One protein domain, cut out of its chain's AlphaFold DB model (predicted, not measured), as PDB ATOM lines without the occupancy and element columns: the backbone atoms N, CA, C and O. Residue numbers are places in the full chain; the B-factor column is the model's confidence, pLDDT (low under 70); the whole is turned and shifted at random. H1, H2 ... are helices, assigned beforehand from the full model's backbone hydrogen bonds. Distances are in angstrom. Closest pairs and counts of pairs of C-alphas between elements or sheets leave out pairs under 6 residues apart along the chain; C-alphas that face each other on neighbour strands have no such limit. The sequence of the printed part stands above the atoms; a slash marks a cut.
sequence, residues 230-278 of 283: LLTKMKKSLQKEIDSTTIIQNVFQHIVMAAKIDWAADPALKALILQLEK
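What this domain is: This is residues 230 to 278 of the 283 residues of the protein "CENP-H domain-containing protein" of Vombatus ursinus (UniProt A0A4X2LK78). One long helix, H1, makes the length of the model, and after H1 a loop, residues 259 to 266, folds back so that a short helix, H2, converges on H1 as the second limb of a lopsided V. The first part of H1, residues 230 to 245, sticks out beyond this V. The printed part has 49 residues with two named helices, H1 then H2, and no named strand; the class is all helix. It is only just extended, close to loose, with a radius of gyration of the C-alphas of 14.7 A and spans of 48 by 19 by 10 A.

Where its parts are: H1 holds residues 230 to 258 and is 41.9 A long, from C-alpha 230 at (211.323, 205.235, 134.158) to C-alpha 258 at (220.760, 183.888, 168.908). H2, residues 267 to 276, ends at C-alpha 276 at (208.580, 186.242, 158.003).

How they stand to each other: H1 and H2 are close but not clearly touching; their closest C-alphas, those of Gln 249 and Leu 276, are 6.3 A apart. They run opposite ways at a steep tilt of 38 degrees, only just steep. In H1 and H2 every O i to N i+4 pair is within hydrogen-bond range.

The domain as a whole: The C-alphas farthest apart, of Leu 230 and Ala 265, are 47.7 A apart. The printed part has no cut. The link from H1 to H2 is short, with 8 residues. Residue 277 is under pLDDT 70.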
ATOM      1  N   LEU A 230     212.211 205.217 132.999       81.38
ATOM      2  CA  LEU A 230     211.323 205.235 134.158       81.38
ATOM      3  C   LEU A 230     211.015 203.820 134.668       81.38
ATOM      4  O   LEU A 230     211.230 203.555 135.848       81.38
ATOM      5  N   LEU A 231     210.582 202.900 133.795       84.25
ATOM      6  CA  LEU A 231     210.237 201.532 134.198       84.25
ATOM      7  C   LEU A 231     211.464 200.769 134.708       84.25
ATOM      8  O   LEU A 231     211.394 200.054 135.706       84.25
ATOM      9  N   THR A 232     212.619 200.962 134.069       86.06
ATOM     10  CA  THR A 232     213.877 200.359 134.536       86.06
ATOM     11  C   THR A 232     214.337 200.940 135.876       86.06
ATOM     12  O   THR A 232     214.817 200.184 136.721       86.06
ATOM     13  N   LYS A 233     214.159 202.249 136.114       86.50
ATOM     14  CA  LYS A 233     214.408 202.874 137.425       86.50
ATOM     15  C   LYS A 233     213.461 202.336 138.495       86.50
ATOM     16  O   LYS A 233     213.946 201.948 139.550       86.50
ATOM     17  N   MET A 234     212.161 202.244 138.207       86.94
ATOM     18  CA  MET A 234     211.159 201.676 139.119       86.94
ATOM     19  C   MET A 234     211.442 200.207 139.449       86.94
ATOM     20  O   MET A 234     211.403 199.817 140.611       86.94
ATOM     21  N   LYS A 235     211.804 199.389 138.450       88.06
ATOM     22  CA  LYS A 235     212.208 197.994 138.681       88.06
ATOM     23  C   LYS A 235     213.441 197.914 139.585       88.06
ATOM     24  O   LYS A 235     213.481 197.092 140.492       88.06
ATOM     25  N   LYS A 236     214.438 198.778 139.361       89.94
ATOM     26  CA  LYS A 236     215.645 198.845 140.202       89.94
ATOM     27  C   LYS A 236     215.340 199.310 141.627       89.94
ATOM     28  O   LYS A 236     215.939 198.773 142.551       89.94
ATOM     29  N   SER A 237     214.461 200.295 141.822       89.56
ATOM     30  CA  SER A 237     214.080 200.740 143.168       89.56
ATOM     31  C   SER A 237     213.295 199.663 143.906       89.56
ATOM     32  O   SER A 237     213.619 199.376 145.049       89.56
ATOM     33  N   LEU A 238     212.341 199.008 143.236       90.44
ATOM     34  CA  LEU A 238     211.584 197.903 143.821       90.44
ATOM     35  C   LEU A 238     212.504 196.747 144.231       90.44
ATOM     36  O   LEU A 238     212.368 196.229 145.331       90.44
ATOM     37  N   GLN A 239     213.481 196.390 143.391       91.19
ATOM     38  CA  GLN A 239     214.451 195.352 143.739       91.19
ATOM     39  C   GLN A 239     215.257 195.718 144.992       91.19
ATOM     40  O   GLN A 239     215.410 194.885 145.875       91.19
ATOM     41  N   LYS A 240     215.717 196.970 145.110       91.50
ATOM     42  CA  LYS A 240     216.442 197.432 146.305       91.50
ATOM     43  C   LYS A 240     215.595 197.353 147.577       91.50
ATOM     44  O   LYS A 240     216.126 196.999 148.626       91.50
ATOM     45  N   GLU A 241     214.309 197.689 147.491       88.50
ATOM     46  CA  GLU A 241     213.375 197.581 148.622       88.50
ATOM     47  C   GLU A 241     213.130 196.118 149.019       88.50
ATOM     48  O   GLU A 241     213.127 195.794 150.208       88.50
ATOM     49  N   ILE A 242     212.998 195.217 148.037       86.69
ATOM     50  CA  ILE A 242     212.894 193.769 148.277       86.69
ATOM     51  C   ILE A 242     214.163 193.261 148.968       86.69
ATOM     52  O   ILE A 242     214.064 192.654 150.031       86.69
ATOM     53  N   ASP A 243     215.345 193.569 148.425       88.81
ATOM     54  CA  ASP A 243     216.627 193.123 148.979       88.81
ATOM     55  C   ASP A 243     216.816 193.628 150.421       88.81
ATOM     56  O   ASP A 243     217.215 192.873 151.309       88.81
ATOM     57  N   SER A 244     216.475 194.897 150.678       87.56
ATOM     58  CA  SER A 244     216.542 195.497 152.017       87.56
ATOM     59  C   SER A 244     215.587 194.805 152.988       87.56
ATOM     60  O   SER A 244     215.975 194.475 154.109       87.56
ATOM     61  N   THR A 245     214.361 194.522 152.545       86.62
ATOM     62  CA  THR A 245     213.365 193.800 153.345       86.62
ATOM     63  C   THR A 245     213.842 192.385 153.667       86.62
ATOM     64  O   THR A 245     213.767 191.977 154.822       86.62
ATOM     65  N   THR A 246     214.412 191.660 152.702       85.62
ATOM     66  CA  THR A 246     214.974 190.319 152.925       85.62
ATOM     67  C   THR A 246     216.143 190.342 153.912       85.62
ATOM     68  O   THR A 246     216.226 189.480 154.786       85.62
ATOM     69  N   ILE A 247     217.030 191.340 153.840       88.50
ATOM     70  CA  ILE A 247     218.119 191.489 154.817       88.50
ATOM     71  C   ILE A 247     217.551 191.726 156.219       88.50
ATOM     72  O   ILE A 247     217.983 191.068 157.164       88.50
ATOM     73  N   ILE A 248     216.567 192.620 156.364       87.38
ATOM     74  CA  ILE A 248     215.913 192.892 157.652       87.38
ATOM     75  C   ILE A 248     215.250 191.622 158.200       87.38
ATOM     76  O   ILE A 248     215.442 191.301 159.374       87.38
ATOM     77  N   GLN A 249     214.531 190.870 157.357       84.00
ATOM     78  CA  GLN A 249     213.925 189.584 157.719       84.00
ATOM     79  C   GLN A 249     214.979 188.598 158.244       84.00
ATOM     80  O   GLN A 249     214.824 188.064 159.342       84.00
ATOM     81  N   ASN A 250     216.086 188.420 157.516       84.50
ATOM     82  CA  ASN A 250     217.174 187.518 157.901       84.50
ATOM     83  C   ASN A 250     217.857 187.946 159.208       84.50
ATOM     84  O   ASN A 250     218.148 187.112 160.064       84.50
ATOM     85  N   VAL A 251     218.122 189.243 159.392       88.00
ATOM     86  CA  VAL A 251     218.719 189.769 160.630       88.00
ATOM     87  C   VAL A 251     217.784 189.536 161.814       88.00
ATOM     88  O   VAL A 251     218.230 189.056 162.855       88.00
ATOM     89  N   PHE A 252     216.488 189.811 161.655       84.94
ATOM     90  CA  PHE A 252     215.502 189.592 162.709       84.94
ATOM     91  C   PHE A 252     215.407 188.109 163.100       84.94
ATOM     92  O   PHE A 252     215.450 187.787 164.287       84.94
ATOM     93  N   GLN A 253     215.378 187.198 162.119       79.25
ATOM     94  CA  GLN A 253     215.416 185.751 162.365       79.25
ATOM     95  C   GLN A 253     216.676 185.331 163.138       79.25
ATOM     96  O   GLN A 253     216.575 184.619 164.139       79.25
ATOM     97  N   HIS A 254     217.862 185.800 162.730       84.19
ATOM     98  CA  HIS A 254     219.111 185.485 163.427       84.19
ATOM     99  C   HIS A 254     219.140 186.008 164.866       84.19
ATOM    100  O   HIS A 254     219.617 185.297 165.748       84.19
ATOM    101  N   ILE A 255     218.613 187.208 165.127       85.88
ATOM    102  CA  ILE A 255     218.530 187.765 166.487       85.88
ATOM    103  C   ILE A 255     217.639 186.889 167.368       85.88
ATOM    104  O   ILE A 255     218.048 186.532 168.472       85.88
ATOM    105  N   VAL A 256     216.455 186.502 166.883       82.12
ATOM    106  CA  VAL A 256     215.536 185.632 167.635       82.12
ATOM    107  C   VAL A 256     216.193 184.284 167.954       82.12
ATOM    108  O   VAL A 256     216.119 183.823 169.094       82.12
ATOM    109  N   MET A 257     216.891 183.680 166.985       78.81
ATOM    110  CA  MET A 257     217.623 182.425 167.192       78.81
ATOM    111  C   MET A 257     218.792 182.581 168.180       78.81
ATOM    112  O   MET A 257     218.959 181.750 169.073       78.81
ATOM    113  N   ALA A 258     219.592 183.645 168.059       80.31
ATOM    114  CA  ALA A 258     220.760 183.888 168.908       80.31
ATOM    115  C   ALA A 258     220.381 184.231 170.357       80.31
ATOM    116  O   ALA A 258     221.072 183.822 171.291       80.31
ATOM    117  N   ALA A 259     219.261 184.933 170.553       82.00
ATOM    118  CA  ALA A 259     218.736 185.282 171.868       82.00
ATOM    119  C   ALA A 259     218.166 184.073 172.640       82.00
ATOM    120  O   ALA A 259     217.779 184.236 173.796       82.00
ATOM    121  N   LYS A 260     218.117 182.873 172.029       76.69
ATOM    122  CA  LYS A 260     217.543 181.639 172.607       76.69
ATOM    123  C   LYS A 260     216.147 181.858 173.206       76.69
ATOM    124  O   LYS A 260     215.785 181.230 174.199       76.69
ATOM    125  N   ILE A 261     215.378 182.770 172.611       74.38
ATOM    126  CA  ILE A 261     213.987 183.011 172.989       74.38
ATOM    127  C   ILE A 261     213.212 181.763 172.584       74.38
ATOM    128  O   ILE A 261     213.326 181.323 171.440       74.38
ATOM    129  N   ASP A 262     212.441 181.187 173.504       74.69
ATOM    130  CA  ASP A 262     211.626 180.000 173.240       74.69
ATOM    131  C   ASP A 262     210.386 180.400 172.421       74.69
ATOM    132  O   ASP A 262     209.255 180.470 172.895       74.69
ATOM    133  N   TRP A 263     210.627 180.788 171.170       73.62
ATOM    134  CA  TRP A 263     209.663 181.410 170.263       73.62
ATOM    135  C   TRP A 263     208.503 180.488 169.879       73.62
ATOM    136  O   TRP A 263     207.495 180.947 169.349       73.62
ATOM    137  N   ALA A 264     208.632 179.189 170.156       73.69
ATOM    138  CA  ALA A 264     207.563 178.213 170.017       73.69
ATOM    139  C   ALA A 264     206.567 178.243 171.192       73.69
ATOM    140  O   ALA A 264     205.449 177.749 171.029       73.69
ATOM    141  N   ALA A 265     206.957 178.808 172.343       77.56
ATOM    142  CA  ALA A 265     206.133 178.903 173.546       77.56
ATOM    143  C   ALA A 265     205.153 180.090 173.515       77.56
ATOM    144  O   ALA A 265     204.082 179.999 174.110       77.56
ATOM    145  N   ASP A 266     205.483 181.174 172.799       82.44
ATOM    146  CA  ASP A 266     204.573 182.298 172.550       82.44
ATOM    147  C   ASP A 266     203.858 182.134 171.188       82.44
ATOM    148  O   ASP A 266     204.495 182.245 170.132       82.44
ATOM    149  N   PRO A 267     202.530 181.902 171.171       80.56
ATOM    150  CA  PRO A 267     201.759 181.759 169.938       80.56
ATOM    151  C   PRO A 267     201.832 182.981 169.010       80.56
ATOM    152  O   PRO A 267     201.769 182.816 167.789       80.56
ATOM    153  N   ALA A 268     201.966 184.192 169.560       79.44
ATOM    154  CA  ALA A 268     202.016 185.424 168.775       79.44
ATOM    155  C   ALA A 268     203.363 185.568 168.052       79.44
ATOM    156  O   ALA A 268     203.404 185.839 166.848       79.44
ATOM    157  N   LEU A 269     204.464 185.302 168.759       78.81
ATOM    158  CA  LEU A 269     205.807 185.311 168.187       78.81
ATOM    159  C   LEU A 269     205.989 184.207 167.135       78.81
ATOM    160  O   LEU A 269     206.534 184.462 166.059       78.81
ATOM    161  N   LYS A 270     205.450 183.008 167.386       79.56
ATOM    162  CA  LYS A 270     205.427 181.906 166.414       79.56
ATOM    163  C   LYS A 270     204.722 182.295 165.111       79.56
ATOM    164  O   LYS A 270     205.215 181.978 164.030       79.56
ATOM    165  N   ALA A 271     203.586 182.989 165.195       79.69
ATOM    166  CA  ALA A 271     202.853 183.447 164.015       79.69
ATOM    167  C   ALA A 271     203.643 184.489 163.204       79.69
ATOM    168  O   ALA A 271     203.669 184.408 161.976       79.69
ATOM    169  N   LEU A 272     204.321 185.425 163.877       79.12
ATOM    170  CA  LEU A 272     205.147 186.447 163.227       79.12
ATOM    171  C   LEU A 272     206.360 185.842 162.509       79.12
ATOM    172  O   LEU A 272     206.629 186.190 161.361       79.12
ATOM    173  N   ILE A 273     207.060 184.895 163.137       75.88
ATOM    174  CA  ILE A 273     208.222 184.220 162.536       75.88
ATOM    175  C   ILE A 273     207.808 183.386 161.317       75.88
ATOM    176  O   ILE A 273     208.448 183.471 160.272       75.88
ATOM    177  N   LEU A 274     206.690 182.658 161.400       75.50
ATOM    178  CA  LEU A 274     206.149 181.899 160.265       75.50
ATOM    179  C   LEU A 274     205.662 182.796 159.115       75.50
ATOM    180  O   LEU A 274     205.629 182.365 157.963       75.50
ATOM    181  N   GLN A 275     205.253 184.036 159.393       75.69
ATOM    182  CA  GLN A 275     204.941 185.020 158.351       75.69
ATOM    183  C   GLN A 275     206.203 185.604 157.712       75.69
ATOM    184  O   GLN A 275     206.205 185.836 156.507       75.69
ATOM    185  N   LEU A 276     207.272 185.795 158.490       71.56
ATOM    186  CA  LEU A 276     208.580 186.242 158.003       71.56
ATOM    187  C   LEU A 276     209.275 185.192 157.118       71.56
ATOM    188  O   LEU A 276     210.054 185.562 156.249       71.56
ATOM    189  N   GLU A 277     208.989 183.903 157.314       65.69
ATOM    190  CA  GLU A 277     209.498 182.804 156.475       65.69
ATOM    191  C   GLU A 277     208.839 182.756 155.082       65.69
ATOM    192  O   GLU A 277     209.409 182.231 154.121       65.69
ATOM    193  N   LYS A 278     207.647 183.347 154.926       71.38
ATOM    194  CA  LYS A 278     206.994 183.476 153.619       71.38
ATOM    195  C   LYS A 278     207.714 184.554 152.818       71.38
ATOM    196  O   LYS A 278     207.397 185.736 152.923       71.38
TER     197      LYS A 278